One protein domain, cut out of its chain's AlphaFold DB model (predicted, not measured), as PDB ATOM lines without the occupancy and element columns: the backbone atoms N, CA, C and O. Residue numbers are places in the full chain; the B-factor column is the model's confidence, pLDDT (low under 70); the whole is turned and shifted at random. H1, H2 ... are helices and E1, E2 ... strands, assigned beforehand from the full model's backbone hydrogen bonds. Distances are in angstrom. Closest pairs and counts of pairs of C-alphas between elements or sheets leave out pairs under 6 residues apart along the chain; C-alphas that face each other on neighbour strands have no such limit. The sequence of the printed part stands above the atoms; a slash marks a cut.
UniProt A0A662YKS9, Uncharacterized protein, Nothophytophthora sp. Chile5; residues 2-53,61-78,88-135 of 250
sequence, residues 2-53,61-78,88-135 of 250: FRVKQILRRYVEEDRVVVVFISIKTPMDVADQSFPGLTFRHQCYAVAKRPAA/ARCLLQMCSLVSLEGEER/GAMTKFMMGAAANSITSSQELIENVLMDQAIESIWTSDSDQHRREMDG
ATOM      1  N   PHE A   2     138.760 118.411 123.245       73.88
ATOM      2  CA  PHE A   2     139.240 117.181 122.588       73.88
ATOM      3  C   PHE A   2     139.129 115.984 123.529       73.88
ATOM      4  O   PHE A   2     139.475 116.087 124.704       73.88
ATOM      5  N   ARG A   3     138.713 114.837 122.992       80.44
ATOM      6  CA  ARG A   3     138.863 113.537 123.640       80.44
ATOM      7  C   ARG A   3     140.219 112.964 123.256       80.44
ATOM      8  O   ARG A   3     140.523 112.845 122.072       80.44
ATOM      9  N   VAL A   4     141.017 112.594 124.251       82.69
ATOM     10  CA  VAL A   4     142.370 112.075 124.043       82.69
ATOM     11  C   VAL A   4     142.432 110.613 124.476       82.69
ATOM     12  O   VAL A   4     141.992 110.266 125.569       82.69
ATOM     13  N   LYS A   5     142.978 109.753 123.618       86.81
ATOM     14  CA  LYS A   5     143.384 108.383 123.945       86.81
ATOM     15  C   LYS A   5     144.897 108.295 123.806       86.81
ATOM     16  O   LYS A   5     145.432 108.661 122.763       86.81
ATOM     17  N   GLN A   6     145.580 107.832 124.843       87.06
ATOM     18  CA  GLN A   6     147.035 107.701 124.859       87.06
ATOM     19  C   GLN A   6     147.443 106.262 125.149       87.06
ATOM     20  O   GLN A   6     146.805 105.574 125.941       87.06
ATOM     21  N   ILE A   7     148.512 105.824 124.494       86.69
ATOM     22  CA  ILE A   7     149.134 104.518 124.675       86.69
ATOM     23  C   ILE A   7     150.638 104.753 124.774       86.69
ATOM     24  O   ILE A   7     151.218 105.417 123.918       86.69
ATOM     25  N   LEU A   8     151.261 104.183 125.799       86.88
ATOM     26  CA  LEU A   8     152.706 104.172 125.981       86.88
ATOM     27  C   LEU A   8     153.163 102.721 126.114       86.88
ATOM     28  O   LEU A   8     152.584 101.956 126.885       86.88
ATOM     29  N   ARG A   9     154.188 102.332 125.358       89.19
ATOM     30  CA  ARG A   9     154.808 101.007 125.445       89.19
ATOM     31  C   ARG A   9     156.317 101.134 125.483       89.19
ATOM     32  O   ARG A   9     156.884 101.938 124.752       89.19
ATOM     33  N   ARG A  10     156.954 100.312 126.313       90.31
ATOM     34  CA  ARG A  10     158.408 100.226 126.452       90.31
ATOM     35  C   ARG A  10     158.869  98.834 126.039       90.31
ATOM     36  O   ARG A  10     158.316  97.846 126.510       90.31
ATOM     37  N   TYR A  11     159.903  98.787 125.214       88.38
ATOM     38  CA  TYR A  11     160.600  97.588 124.774       88.38
ATOM     39  C   TYR A  11     162.063  97.710 125.198       88.38
ATOM     40  O   TYR A  11     162.665  98.778 125.069       88.38
ATOM     41  N   VAL A  12     162.612  96.640 125.762       88.88
ATOM     42  CA  VAL A  12     164.003  96.584 126.215       88.88
ATOM     43  C   VAL A  12     164.709  95.544 125.366       88.88
ATOM     44  O   VAL A  12     164.313  94.381 125.360       88.88
ATOM     45  N   GLU A  13     165.718  95.990 124.636       87.25
ATOM     46  CA  GLU A  13     166.619  95.167 123.840       87.25
ATOM     47  C   GLU A  13     168.011  95.177 124.498       87.25
ATOM     48  O   GLU A  13     168.241  95.885 125.482       87.25
ATOM     49  N   GLU A  14     168.945  94.380 123.979       83.56
ATOM     50  CA  GLU A  14     170.279  94.204 124.574       83.56
ATOM     51  C   GLU A  14     171.087  95.516 124.642       83.56
ATOM     52  O   GLU A  14     171.746  95.809 125.644       83.56
ATOM     53  N   ASP A  15     171.004  96.337 123.592       83.62
ATOM     54  CA  ASP A  15     171.785  97.565 123.408       83.62
ATOM     55  C   ASP A  15     170.957  98.855 123.538       83.62
ATOM     56  O   ASP A  15     171.517  99.962 123.548       83.62
ATOM     57  N   ARG A  16     169.626  98.736 123.627       86.06
ATOM     58  CA  ARG A  16     168.719  99.884 123.555       86.06
ATOM     59  C   ARG A  16     167.390  99.686 124.265       86.06
ATOM     60  O   ARG A  16     166.871  98.585 124.406       86.06
ATOM     61  N   VAL A  17     166.792 100.808 124.641       87.38
ATOM     62  CA  VAL A  17     165.409 100.885 125.111       87.38
ATOM     63  C   VAL A  17     164.605 101.672 124.088       87.38
ATOM     64  O   VAL A  17     164.970 102.795 123.740       87.38
ATOM     65  N   VAL A  18     163.504 101.092 123.622       89.31
ATOM     66  CA  VAL A  18     162.575 101.726 122.685       89.31
ATOM     67  C   VAL A  18     161.279 102.040 123.417       89.31
ATOM     68  O   VAL A  18     160.660 101.167 124.022       89.31
ATOM     69  N   VAL A  19     160.838 103.287 123.348       88.94
ATOM     70  CA  VAL A  19     159.551 103.735 123.872       88.94
ATOM     71  C   VAL A  19     158.695 104.207 122.708       88.94
ATOM     72  O   VAL A  19     159.096 105.072 121.933       88.94
ATOM     73  N   VAL A  20     157.506 103.626 122.592       89.19
ATOM     74  CA  VAL A  20     156.505 103.996 121.595       89.19
ATOM     75  C   VAL A  20     155.351 104.678 122.306       89.19
ATOM     76  O   VAL A  20     154.701 104.089 123.171       89.19
ATOM     77  N   PHE A  21     155.086 105.916 121.918       87.88
ATOM     78  CA  PHE A  21     153.963 106.714 122.376       87.88
ATOM     79  C   PHE A  21     152.988 106.932 121.223       87.88
ATOM     80  O   PHE A  21     153.391 107.298 120.124       87.88
ATOM     81  N   ILE A  22     151.699 106.723 121.465       88.88
ATOM     82  CA  ILE A  22     150.629 107.014 120.511       88.88
ATOM     83  C   ILE A  22     149.574 107.848 121.230       88.88
ATOM     84  O   ILE A  22     149.045 107.438 122.259       88.88
ATOM     85  N   SER A  23     149.239 109.005 120.672       86.75
ATOM     86  CA  SER A  23     148.170 109.886 121.127       86.75
ATOM     87  C   SER A  23     147.181 110.099 119.993       86.75
ATOM     88  O   SER A  23     147.551 110.550 118.914       86.75
ATOM     89  N   ILE A  24     145.920 109.778 120.245       86.38
ATOM     90  CA  ILE A  24     144.805 109.982 119.325       86.38
ATOM     91  C   ILE A  24     143.904 111.045 119.946       86.38
ATOM     92  O   ILE A  24     143.411 110.865 121.060       86.38
ATOM     93  N   LYS A  25     143.709 112.162 119.249       83.44
ATOM     94  CA  LYS A  25     142.891 113.297 119.679       83.44
ATOM     95  C   LYS A  25     141.710 113.444 118.726       83.44
ATOM     96  O   LYS A  25     141.895 113.732 117.548       83.44
ATOM     97  N   THR A  26     140.503 113.288 119.249       82.38
ATOM     98  CA  THR A  26     139.255 113.483 118.504       82.38
ATOM     99  C   THR A  26     138.598 114.773 119.003       82.38
ATOM    100  O   THR A  26     138.409 114.914 120.216       82.38
ATOM    101  N   PRO A  27     138.289 115.749 118.135       74.81
ATOM    102  CA  PRO A  27     137.549 116.935 118.527       74.81
ATOM    103  C   PRO A  27     136.151 116.529 118.999       74.81
ATOM    104  O   PRO A  27     135.489 115.689 118.400       74.81
ATOM    105  N   MET A  28     135.726 117.110 120.113       73.44
ATOM    106  CA  MET A  28     134.347 117.051 120.587       73.44
ATOM    107  C   MET A  28     133.568 118.210 119.974       73.44
ATOM    108  O   MET A  28     134.167 119.251 119.691       73.44
ATOM    109  N   ASP A  29     132.253 118.050 119.830       68.06
ATOM    110  CA  ASP A  29     131.372 119.078 119.275       68.06
ATOM    111  C   ASP A  29     131.556 120.418 120.001       68.06
ATOM    112  O   ASP A  29     131.559 120.495 121.236       68.06
ATOM    113  N   VAL A  30     131.742 121.492 119.231       56.34
ATOM    114  CA  VAL A  30     131.865 122.851 119.768       56.34
ATOM    115  C   VAL A  30     130.801 123.727 119.124       56.34
ATOM    116  O   VAL A  30     130.884 124.029 117.941       56.34
ATOM    117  N   ALA A  31     129.844 124.201 119.930       51.97
ATOM    118  CA  ALA A  31     128.884 125.243 119.546       51.97
ATOM    119  C   ALA A  31     128.158 124.968 118.207       51.97
ATOM    120  O   ALA A  31     128.215 125.799 117.303       51.97
ATOM    121  N   ASP A  32     127.514 123.801 118.094       53.97
ATOM    122  CA  ASP A  32     126.788 123.298 116.910       53.97
ATOM    123  C   ASP A  32     127.633 123.017 115.655       53.97
ATOM    124  O   ASP A  32     127.093 122.593 114.635       53.97
ATOM    125  N   GLN A  33     128.960 123.177 115.715       53.72
ATOM    126  CA  GLN A  33     129.869 122.644 114.700       53.72
ATOM    127  C   GLN A  33     130.445 121.319 115.191       53.72
ATOM    128  O   GLN A  33     131.312 121.267 116.071       53.72
ATOM    129  N   SER A  34     129.916 120.242 114.621       56.56
ATOM    130  CA  SER A  34     130.494 118.915 114.754       56.56
ATOM    131  C   SER A  34     131.646 118.789 113.759       56.56
ATOM    132  O   SER A  34     131.506 119.160 112.594       56.56
ATOM    133  N   PHE A  35     132.776 118.239 114.206       64.25
ATOM    134  CA  PHE A  35     133.864 117.791 113.328       64.25
ATOM    135  C   PHE A  35     133.903 116.255 113.326       64.25
ATOM    136  O   PHE A  35     134.909 115.668 113.746       64.25
ATOM    137  N   PRO A  36     132.798 115.584 112.944       62.94
ATOM    138  CA  PRO A  36     132.712 114.141 113.035       62.94
ATOM    139  C   PRO A  36     133.737 113.531 112.077       62.94
ATOM    140  O   PRO A  36     133.975 114.041 110.983       62.94
ATOM    141  N   GLY A  37     134.400 112.467 112.521       68.88
ATOM    142  CA  GLY A  37     135.396 111.763 111.713       68.88
ATOM    143  C   GLY A  37     136.771 112.433 111.630       68.88
ATOM    144  O   GLY A  37     137.674 111.837 111.052       68.88
ATOM    145  N   LEU A  38     136.991 113.618 112.223       76.25
ATOM    146  CA  LEU A  38     138.339 114.187 112.317       76.25
ATOM    147  C   LEU A  38     139.104 113.549 113.475       76.25
ATOM    148  O   LEU A  38     138.687 113.619 114.627       76.25
ATOM    149  N   THR A  39     140.263 112.983 113.194       83.31
ATOM    150  CA  THR A  39     141.115 112.365 114.197       83.31
ATOM    151  C   THR A  39     142.542 112.819 113.984       83.31
ATOM    152  O   THR A  39     143.108 112.698 112.908       83.31
ATOM    153  N   PHE A  40     143.152 113.352 115.028       85.00
ATOM    154  CA  PHE A  40     144.566 113.664 115.010       85.00
ATOM    155  C   PHE A  40     145.337 112.556 115.699       85.00
ATOM    156  O   PHE A  40     145.042 112.218 116.847       85.00
ATOM    157  N   ARG A  41     146.350 112.022 115.033       88.19
ATOM    158  CA  ARG A  41     147.171 110.946 115.562       88.19
ATOM    159  C   ARG A  41     148.627 111.380 115.595       88.19
ATOM    160  O   ARG A  41     149.219 111.730 114.584       88.19
ATOM    161  N   HIS A  42     149.200 111.355 116.788       88.12
ATOM    162  CA  HIS A  42     150.613 111.596 117.030       88.12
ATOM    163  C   HIS A  42     151.250 110.295 117.504       88.12
ATOM    164  O   HIS A  42     150.827 109.731 118.513       88.12
ATOM    165  N   GLN A  43     152.249 109.814 116.779       91.19
ATOM    166  CA  GLN A  43     153.071 108.678 117.171       91.19
ATOM    167  C   GLN A  43     154.494 109.158 117.395       91.19
ATOM    168  O   GLN A  43     155.035 109.841 116.538       91.19
ATOM    169  N   CYS A  44     155.110 108.785 118.505       90.38
ATOM    170  CA  CYS A  44     156.498 109.101 118.796       90.38
ATOM    171  C   CYS A  44     157.252 107.819 119.144       90.38
ATOM    172  O   CYS A  44     156.784 107.002 119.939       90.38
ATOM    173  N   TYR A  45     158.431 107.674 118.559       90.94
ATOM    174  CA  TYR A  45     159.398 106.625 118.824       90.94
ATOM    175  C   TYR A  45     160.604 107.286 119.477       90.94
ATOM    176  O   TYR A  45     161.266 108.109 118.848       90.94
ATOM    177  N   ALA A  46     160.879 106.943 120.728       90.94
ATOM    178  CA  ALA A  46     162.083 107.356 121.430       90.94
ATOM    179  C   ALA A  46     162.982 106.136 121.622       90.94
ATOM    180  O   ALA A  46     162.542 105.111 122.141       90.94
ATOM    181  N   VAL A  47     164.235 106.231 121.194       91.25
ATOM    182  CA  VAL A  47     165.224 105.164 121.291       91.25
ATOM    183  C   VAL A  47     166.410 105.678 122.085       91.25
ATOM    184  O   VAL A  47     167.098 106.601 121.661       91.25
ATOM    185  N   ALA A  48     166.647 105.061 123.232       88.25
ATOM    186  CA  ALA A  48     167.802 105.295 124.078       88.25
ATOM    187  C   ALA A  48     168.815 104.174 123.822       88.25
ATOM    188  O   ALA A  48     168.530 103.015 124.125       88.25
ATOM    189  N   LYS A  49     169.967 104.493 123.227       87.12
ATOM    190  CA  LYS A  49     171.016 103.523 122.868       87.12
ATOM    191  C   LYS A  49     172.253 103.715 123.727       87.12
ATOM    192  O   LYS A  49     172.655 104.850 123.999       87.12
ATOM    193  N   ARG A  50     172.928 102.616 124.062       79.62
ATOM    194  CA  ARG A  50     174.295 102.698 124.581       79.62
ATOM    195  C   ARG A  50     175.240 103.144 123.445       79.62
ATOM    196  O   ARG A  50     175.126 102.624 122.336       79.62
ATOM    197  N   PRO A  51     176.159 104.099 123.672       71.56
ATOM    198  CA  PRO A  51     177.155 104.479 122.675       71.56
ATOM    199  C   PRO A  51     178.012 103.272 122.275       71.56
ATOM    200  O   PRO A  51     178.525 102.568 123.140       71.56
ATOM    201  N   ALA A  52     178.184 103.048 120.968       65.12
ATOM    202  CA  ALA A  52     178.967 101.925 120.439       65.12
ATOM    203  C   ALA A  52     180.475 102.053 120.722       65.12
ATOM    204  O   ALA A  52     181.189 101.056 120.764       65.12
ATOM    205  N   ALA A  53     180.962 103.278 120.938       58.22
ATOM    206  CA  ALA A  53     182.339 103.539 121.319       58.22
ATOM    207  C   ALA A  53     182.415 103.768 122.831       58.22
ATOM    208  O   ALA A  53     182.012 104.820 123.332       58.22
ATOM    209  N   ALA A  61     177.847 107.310 132.713       64.00
ATOM    210  CA  ALA A  61     176.832 106.619 131.925       64.00
ATOM    211  C   ALA A  61     176.319 107.541 130.806       64.00
ATOM    212  O   ALA A  61     175.582 108.492 131.052       64.00
ATOM    213  N   ARG A  62     176.734 107.278 129.563       70.56
ATOM    214  CA  ARG A  62     176.274 108.009 128.376       70.56
ATOM    215  C   ARG A  62     175.218 107.206 127.634       70.56
ATOM    216  O   ARG A  62     175.344 105.994 127.484       70.56
ATOM    217  N   CYS A  63     174.203 107.903 127.139       78.75
ATOM    218  CA  CYS A  63     173.144 107.355 126.306       78.75
ATOM    219  C   CYS A  63     172.916 108.289 125.116       78.75
ATOM    220  O   CYS A  63     172.924 109.508 125.274       78.75
ATOM    221  N   LEU A  64     172.710 107.719 123.932       86.81
ATOM    222  CA  LEU A  64     172.284 108.455 122.749       86.81
ATOM    223  C   LEU A  64     170.762 108.353 122.637       86.81
ATOM    224  O   LEU A  64     170.230 107.254 122.478       86.81
ATOM    225  N   LEU A  65     170.075 109.491 122.743       87.38
ATOM    226  CA  LEU A  65     168.631 109.591 122.552       87.38
ATOM    227  C   LEU A  65     168.327 109.934 121.089       87.38
ATOM    228  O   LEU A  65     168.827 110.916 120.549       87.38
ATOM    229  N   GLN A  66     167.496 109.121 120.449       90.88
ATOM    230  CA  GLN A  66     166.943 109.374 119.122       90.88
ATOM    231  C   GLN A  66     165.430 109.417 119.217       90.88
ATOM    232  O   GLN A  66     164.814 108.459 119.675       90.88
ATOM    233  N   MET A  67     164.828 110.511 118.759       89.44
ATOM    234  CA  MET A  67     163.379 110.665 118.726       89.44
ATOM    235  C   MET A  67     162.895 110.868 117.295       89.44
ATOM    236  O   MET A  67     163.486 111.614 116.520       89.44
ATOM    237  N   CYS A  68     161.801 110.200 116.950       90.94
ATOM    238  CA  CYS A  68     161.109 110.360 115.681       90.94
ATOM    239  C   CYS A  68     159.612 110.454 115.952       90.94
ATOM    240  O   CYS A  68     159.061 109.606 116.652       90.94
ATOM    241  N   SER A  69     158.959 111.480 115.411       88.25
ATOM    242  CA  SER A  69     157.524 111.694 115.589       88.25
ATOM    243  C   SER A  69     156.809 111.764 114.247       88.25
ATOM    244  O   SER A  69     157.247 112.456 113.333       88.25
ATOM    245  N   LEU A  70     155.693 111.050 114.148       91.12
ATOM    246  CA  LEU A  70     154.779 111.038 113.017       91.12
ATOM    247  C   LEU A  70     153.462 111.666 113.452       91.12
ATOM    248  O   LEU A  70     152.883 111.289 114.473       91.12
ATOM    249  N   VAL A  71     152.990 112.624 112.668       88.00
ATOM    250  CA  VAL A  71     151.780 113.383 112.965       88.00
ATOM    251  C   VAL A  71     150.856 113.295 111.759       88.00
ATOM    252  O   VAL A  71     151.205 113.778 110.686       88.00
ATOM    253  N   SER A  72     149.689 112.677 111.934       86.81
ATOM    254  CA  SER A  72     148.654 112.579 110.906       86.81
ATOM    255  C   SER A  72     147.369 113.266 111.353       86.81
ATOM    256  O   SER A  72     146.968 113.222 112.521       86.81
ATOM    257  N   LEU A  73     146.718 113.913 110.390       83.12
ATOM    258  CA  LEU A  73     145.341 114.360 110.505       83.12
ATOM    259  C   LEU A  73     144.507 113.454 109.604       83.12
ATOM    260  O   LEU A  73     144.603 113.519 108.385       83.12
ATOM    261  N   GLU A  74     143.735 112.578 110.223       81.25
ATOM    262  CA  GLU A  74     142.859 111.620 109.565       81.25
ATOM    263  C   GLU A  74     141.448 112.213 109.543       81.25
ATOM    264  O   GLU A  74     140.951 112.699 110.557       81.25
ATOM    265  N   GLY A  75     140.812 112.227 108.379       71.88
ATOM    266  CA  GLY A  75     139.414 112.598 108.215       71.88
ATOM    267  C   GLY A  75     138.720 111.497 107.433       71.88
ATOM    268  O   GLY A  75     139.273 111.029 106.442       71.88
ATOM    269  N   GLU A  76     137.539 111.074 107.870       63.78
ATOM    270  CA  GLU A  76     136.662 110.258 107.025       63.78
ATOM    271  C   GLU A  76     136.310 111.039 105.748       63.78
ATOM    272  O   GLU A  76     136.271 112.274 105.807       63.78
ATOM    273  N   GLU A  77     136.124 110.352 104.607       55.69
ATOM    274  CA  GLU A  77     135.842 110.984 103.306       55.69
ATOM    275  C   GLU A  77     134.746 112.039 103.467       55.69
ATOM    276  O   GLU A  77     133.584 111.761 103.779       55.69
ATOM    277  N   ARG A  78     135.176 113.293 103.380       56.12
ATOM    278  CA  ARG A  78     134.443 114.420 103.930       56.12
ATOM    279  C   ARG A  78     133.624 115.059 102.827       56.12
ATOM    280  O   ARG A  78     134.131 115.293 101.737       56.12
ATOM    281  N   GLY A  88     142.252 124.643 107.384       78.50
ATOM    282  CA  GLY A  88     143.607 125.195 107.430       78.50
ATOM    283  C   GLY A  88     143.996 125.702 108.823       78.50
ATOM    284  O   GLY A  88     145.090 125.407 109.312       78.50
ATOM    285  N   ALA A  89     143.088 126.412 109.501       79.69
ATOM    286  CA  ALA A  89     143.310 126.884 110.867       79.69
ATOM    287  C   ALA A  89     143.458 125.723 111.866       79.69
ATOM    288  O   ALA A  89     144.366 125.744 112.700       79.69
ATOM    289  N   MET A  90     142.616 124.691 111.752       75.38
ATOM    290  CA  MET A  90     142.684 123.496 112.594       75.38
ATOM    291  C   MET A  90     144.000 122.741 112.386       75.38
ATOM    292  O   MET A  90     144.698 122.449 113.355       75.38
ATOM    293  N   THR A  91     144.387 122.475 111.138       78.56
ATOM    294  CA  THR A  91     145.653 121.801 110.822       78.56
ATOM    295  C   THR A  91     146.839 122.574 111.386       78.56
ATOM    296  O   THR A  91     147.691 121.991 112.053       78.56
ATOM    297  N   LYS A  92     146.870 123.903 111.209       83.69
ATOM    298  CA  LYS A  92     147.933 124.756 111.757       83.69
ATOM    299  C   LYS A  92     147.996 124.691 113.283       83.69
ATOM    300  O   LYS A  92     149.085 124.565 113.841       83.69
ATOM    301  N   PHE A  93     146.846 124.740 113.952       82.25
ATOM    302  CA  PHE A  93     146.768 124.588 115.402       82.25
ATOM    303  C   PHE A  93     147.308 123.225 115.857       82.25
ATOM    304  O   PHE A  93     148.145 123.164 116.758       82.25
ATOM    305  N   MET A  94     146.885 122.137 115.211       78.44
ATOM    306  CA  MET A  94     147.290 120.783 115.588       78.44
ATOM    307  C   MET A  94     148.774 120.522 115.318       78.44
ATOM    308  O   MET A  94     149.434 119.916 116.161       78.44
ATOM    309  N   MET A  95     149.325 121.028 114.210       83.19
ATOM    310  CA  MET A  95     150.766 120.977 113.937       83.19
ATOM    311  C   MET A  95     151.568 121.751 114.986       83.19
ATOM    312  O   MET A  95     152.560 121.231 115.490       83.19
ATOM    313  N   GLY A  96     151.119 122.950 115.373       85.00
ATOM    314  CA  GLY A  96     151.764 123.724 116.439       85.00
ATOM    315  C   GLY A  96     151.730 122.999 117.787       85.00
ATOM    316  O   GLY A  96     152.744 122.893 118.471       85.00
ATOM    317  N   ALA A  97     150.583 122.416 118.144       80.12
ATOM    318  CA  ALA A  97     150.455 121.610 119.355       80.12
ATOM    319  C   ALA A  97     151.341 120.349 119.321       80.12
ATOM    320  O   ALA A  97     151.839 119.922 120.363       80.12
ATOM    321  N   ALA A  98     151.533 119.745 118.144       82.31
ATOM    322  CA  ALA A  98     152.426 118.608 117.959       82.31
ATOM    323  C   ALA A  98     153.888 119.011 118.152       82.31
ATOM    324  O   ALA A  98     154.571 118.388 118.956       82.31
ATOM    325  N   ALA A  99     154.333 120.076 117.479       85.38
ATOM    326  CA  ALA A  99     155.696 120.590 117.585       85.38
ATOM    327  C   ALA A  99     156.066 120.878 119.045       85.38
ATOM    328  O   ALA A  99     157.058 120.350 119.538       85.38
ATOM    329  N   ASN A 100     155.203 121.597 119.769       83.81
ATOM    330  CA  ASN A 100     155.417 121.874 121.190       83.81
ATOM    331  C   ASN A 100     155.495 120.583 122.017       83.81
ATOM    332  O   ASN A 100     156.387 120.427 122.839       83.81
ATOM    333  N   SER A 101     154.585 119.631 121.777       80.88
ATOM    334  CA  SER A 101     154.597 118.345 122.481       80.88
ATOM    335  C   SER A 101     155.872 117.542 122.217       80.88
ATOM    336  O   SER A 101     156.322 116.846 123.124       80.88
ATOM    337  N   ILE A 102     156.424 117.599 121.004       84.38
ATOM    338  CA  ILE A 102     157.660 116.906 120.627       84.38
ATOM    339  C   ILE A 102     158.840 117.536 121.363       84.38
ATOM    340  O   ILE A 102     159.540 116.826 122.081       84.38
ATOM    341  N   THR A 103     159.003 118.857 121.257       87.12
ATOM    342  CA  THR A 103     160.100 119.590 121.903       87.12
ATOM    343  C   THR A 103     160.075 119.405 123.416       87.12
ATOM    344  O   THR A 103     161.072 118.987 123.993       87.12
ATOM    345  N   SER A 104     158.919 119.597 124.061       83.50
ATOM    346  CA  SER A 104     158.807 119.412 125.512       83.50
ATOM    347  C   SER A 104     159.076 117.971 125.949       83.50
ATOM    348  O   SER A 104     159.638 117.753 127.018       83.50
ATOM    349  N   SER A 105     158.696 116.973 125.141       81.81
ATOM    350  CA  SER A 105     159.009 115.573 125.459       81.81
ATOM    351  C   SER A 105     160.506 115.303 125.348       81.81
ATOM    352  O   SER A 105     161.053 114.602 126.193       81.81
ATOM    353  N   GLN A 106     161.168 115.862 124.333       85.62
ATOM    354  CA  GLN A 106     162.610 115.726 124.158       85.62
ATOM    355  C   GLN A 106     163.371 116.362 125.322       85.62
ATOM    356  O   GLN A 106     164.163 115.676 125.963       85.62
ATOM    357  N   GLU A 107     163.078 117.622 125.646       89.00
ATOM    358  CA  GLU A 107     163.709 118.340 126.759       89.00
ATOM    359  C   GLU A 107     163.524 117.597 128.087       89.00
ATOM    360  O   GLU A 107     164.471 117.435 128.852       89.00
ATOM    361  N   LEU A 108     162.316 117.090 128.353       85.38
ATOM    362  CA  LEU A 108     162.029 116.353 129.582       85.38
ATOM    363  C   LEU A 108     162.821 115.044 129.666       85.38
ATOM    364  O   LEU A 108     163.361 114.726 130.725       85.38
ATOM    365  N   ILE A 109     162.911 114.287 128.570       82.88
ATOM    366  CA  ILE A 109     163.684 113.039 128.548       82.88
ATOM    367  C   ILE A 109     165.178 113.342 128.703       82.88
ATOM    368  O   ILE A 109     165.845 112.685 129.498       82.88
ATOM    369  N   GLU A 110     165.705 114.332 127.984       86.44
ATOM    370  CA  GLU A 110     167.115 114.721 128.067       86.44
ATOM    371  C   GLU A 110     167.489 115.201 129.468       86.44
ATOM    372  O   GLU A 110     168.487 114.734 130.010       86.44
ATOM    373  N   ASN A 111     166.665 116.042 130.096       86.12
ATOM    374  CA  ASN A 111     166.909 116.518 131.457       86.12
ATOM    375  C   ASN A 111     166.965 115.361 132.460       86.12
ATOM    376  O   ASN A 111     167.915 115.270 133.232       86.12
ATOM    377  N   VAL A 112     166.013 114.422 132.398       83.88
ATOM    378  CA  VAL A 112     166.016 113.242 133.280       83.88
ATOM    379  C   VAL A 112     167.246 112.363 133.038       83.88
ATOM    380  O   VAL A 112     167.860 111.887 133.992       83.88
ATOM    381  N   LEU A 113     167.634 112.145 131.778       81.31
ATOM    382  CA  LEU A 113     168.830 111.363 131.448       81.31
ATOM    383  C   LEU A 113     170.116 112.061 131.910       81.31
ATOM    384  O   LEU A 113     171.035 111.394 132.385       81.31
ATOM    385  N   MET A 114     170.184 113.387 131.799       84.00
ATOM    386  CA  MET A 114     171.313 114.187 132.270       84.00
ATOM    387  C   MET A 114     171.414 114.175 133.793       84.00
ATOM    388  O   MET A 114     172.509 113.973 134.314       84.00
ATOM    389  N   ASP A 115     170.296 114.307 134.506       84.19
ATOM    390  CA  ASP A 115     170.265 114.213 135.966       84.19
ATOM    391  C   ASP A 115     170.746 112.837 136.439       84.19
ATOM    392  O   ASP A 115     171.617 112.752 137.306       84.19
ATOM    393  N   GLN A 116     170.281 111.757 135.800       79.06
ATOM    394  CA  GLN A 116     170.748 110.396 136.088       79.06
ATOM    395  C   GLN A 116     172.241 110.208 135.787       79.06
ATOM    396  O   GLN A 116     172.960 109.571 136.561       79.06
ATOM    397  N   ALA A 117     172.736 110.770 134.681       79.38
ATOM    398  CA  ALA A 117     174.154 110.716 134.344       79.38
ATOM    399  C   ALA A 117     174.996 111.462 135.389       79.38
ATOM    400  O   ALA A 117     175.996 110.926 135.869       79.38
ATOM    401  N   ILE A 118     174.562 112.658 135.791       78.56
ATOM    402  CA  ILE A 118     175.203 113.465 136.830       78.56
ATOM    403  C   ILE A 118     175.217 112.696 138.153       78.56
ATOM    404  O   ILE A 118     176.279 112.560 138.756       78.56
ATOM    405  N   GLU A 119     174.084 112.143 138.592       75.25
ATOM    406  CA  GLU A 119     174.010 111.306 139.795       75.25
ATOM    407  C   GLU A 119     174.973 110.119 139.733       75.25
ATOM    408  O   GLU A 119     175.705 109.889 140.694       75.25
ATOM    409  N   SER A 120     175.058 109.420 138.596       70.38
ATOM    410  CA  SER A 120     175.985 108.294 138.434       70.38
ATOM    411  C   SER A 120     177.455 108.712 138.586       70.38
ATOM    412  O   SER A 120     178.235 108.018 139.247       70.38
ATOM    413  N   ILE A 121     177.826 109.887 138.063       72.50
ATOM    414  CA  ILE A 121     179.173 110.457 138.198       72.50
ATOM    415  C   ILE A 121     179.445 110.785 139.664       72.50
ATOM    416  O   ILE A 121     180.454 110.339 140.205       72.50
ATOM    417  N   TRP A 122     178.519 111.479 140.337       67.50
ATOM    418  CA  TRP A 122     178.672 111.794 141.757       67.50
ATOM    419  C   TRP A 122     178.767 110.539 142.610       67.50
ATOM    420  O   TRP A 122     179.558 110.536 143.540       67.50
ATOM    421  N   THR A 123     177.996 109.483 142.341       63.81
ATOM    422  CA  THR A 123     178.100 108.227 143.104       63.81
ATOM    423  C   THR A 123     179.447 107.538 142.899       63.81
ATOM    424  O   THR A 123     180.048 107.104 143.876       63.81
ATOM    425  N   SER A 124     179.973 107.538 141.670       62.78
ATOM    426  CA  SER A 124     181.274 106.941 141.346       62.78
ATOM    427  C   SER A 124     182.433 107.707 141.999       62.78
ATOM    428  O   SER A 124     183.316 107.102 142.600       62.78
ATOM    429  N   ASP A 125     182.391 109.040 141.941       59.81
ATOM    430  CA  ASP A 125     183.384 109.926 142.560       59.81
ATOM    431  C   ASP A 125     183.264 109.913 144.094       59.81
ATOM    432  O   ASP A 125     184.249 109.870 144.827       59.81
ATOM    433  N   SER A 126     182.031 109.818 144.603       57.00
ATOM    434  CA  SER A 126     181.765 109.657 146.032       57.00
ATOM    435  C   SER A 126     182.291 108.343 146.571       57.00
ATOM    436  O   SER A 126     182.756 108.357 147.692       57.00
ATOM    437  N   ASP A 127     182.230 107.226 145.848       55.31
ATOM    438  CA  ASP A 127     182.765 105.950 146.344       55.31
ATOM    439  C   ASP A 127     184.299 105.882 146.274       55.31
ATOM    440  O   ASP A 127     184.917 105.156 147.059       55.31
ATOM    441  N   GLN A 128     184.924 106.675 145.398       54.91
ATOM    442  CA  GLN A 128     186.374 106.857 145.371       54.91
ATOM    443  C   GLN A 128     186.849 107.781 146.508       54.91
ATOM    444  O   GLN A 128     187.805 107.442 147.201       54.91
ATOM    445  N   HIS A 129     186.132 108.875 146.781       49.19
ATOM    446  CA  HIS A 129     186.480 109.849 147.824       49.19
ATOM    447  C   HIS A 129     185.968 109.472 149.234       49.19
ATOM    448  O   HIS A 129     186.552 109.856 150.244       49.19
ATOM    449  N   ARG A 130     184.921 108.639 149.342       46.97
ATOM    450  CA  ARG A 130     184.413 108.050 150.603       46.97
ATOM    451  C   ARG A 130     185.410 107.081 151.238       46.97
ATOM    452  O   ARG A 130     185.312 106.843 152.431       46.97
ATOM    453  N   ARG A 131     186.391 106.561 150.491       51.34
ATOM    454  CA  ARG A 131     187.521 105.824 151.087       51.34
ATOM    455  C   ARG A 131     188.589 106.736 151.701       51.34
ATOM    456  O   ARG A 131     189.417 106.237 152.451       51.34
ATOM    457  N   GLU A 132     188.577 108.037 151.404       53.75
ATOM    458  CA  GLU A 132     189.577 108.999 151.893       53.75
ATOM    459  C   GLU A 132     189.052 109.945 152.986       53.75
ATOM    460  O   GLU A 132     189.854 110.543 153.698       53.75
ATOM    461  N   MET A 133     187.732 110.092 153.157       52.50
ATOM    462  CA  MET A 133     187.170 111.152 154.004       52.50
ATOM    463  C   MET A 133     185.874 110.744 154.739       52.50
ATOM    464  O   MET A 133     184.811 111.347 154.580       52.50
ATOM    465  N   ASP A 134     185.951 109.717 155.583       48.72
ATOM    466  CA  ASP A 134     185.012 109.552 156.703       48.72
ATOM    467  C   ASP A 134     185.202 110.738 157.674       48.72
ATOM    468  O   ASP A 134     186.320 111.055 158.057       48.72
ATOM    469  N   GLY A 135     184.216 111.487 158.154       60.09
ATOM    470  CA  GLY A 135     182.774 111.445 158.003       60.09
ATOM    471  C   GLY A 135     182.206 112.489 158.970       60.09
ATOM    472  O   GLY A 135     182.105 112.218 160.155       60.09
TER     473      GLY A 135
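This is residues 2 to 53, 61 to 78 and 88 to 135 of the 250 residues of an uncharacterized protein of Nothophytophthora sp. Chile5 (UniProt A0A662YKS9). What is the main picture? One very long helix, H1, lies over the E3 and E4 side of a long, twisted four-stranded sheet, whose other face is bare. H1 runs along the strands, and residues 122 to 135, of which 122 to 129 belong to H1, stick out beyond the body. What is printed? The 118 printed residues include E1, E2, E3, E4 and H1, in this order along the chain, a mixed class; the sheet's order is E1 - E2 - E3 - E4, all antiparallel. How does it spread? It is an extended rod of 73 by 31 by 20 A, with a radius of gyration of the C-alphas of 21.0 A.

How do the strands pair? E1, residues 2 to 12, and E2, residues 16 to 27, form a hairpin, with N 5 and O 24 within hydrogen-bond range at 2.8 A. E2 and E3, residues 38 to 49, form another, with N 21 and O 44 at 2.8 A; E1 E2 E3 is a meander, each strand the antiparallel neighbour of the one before. E4, residues 64 to 75, is antiparallel to E3, with N 45 and O 68 at 2.8 A. Where is the helix? H1, residues 88 to 129, is on one face of the sheet, two layers in all, at a height of 9.1 A over the sheet, over E3 and E4, and runs along the strands, at 21 degrees to E3 on the local plane. The closest C-alphas of E4 and H1, those of Ser 69 and Ile 102, are 7.3 A apart. Every O i to N i+4 pair of H1 is within hydrogen-bond range.

Where does the first element begin? E1 begins at C-alpha 2, (139.240, 117.181, 122.588), and is 32.4 A long. How long are the others? E2 measures 35.9 A, E3 36.0 A, E4 36.2 A and H1 60.9 A, ending at C-alpha 129, (186.480, 109.849, 147.824).

Which C-alphas are farthest apart? Those of Asp 32 and Glu 132, at 73.3 A. Where is the printed part cut? Residues 54 to 60 and 79 to 87 are not printed, with C-alpha gaps of 12.3 A and 14.6 A; of the links printed whole, E1 to E2 is tight and E2 to E3 short. Where is confidence low? The pLDDT is under 70 in 29 residues, among them 29 to 37 and 122 to 135.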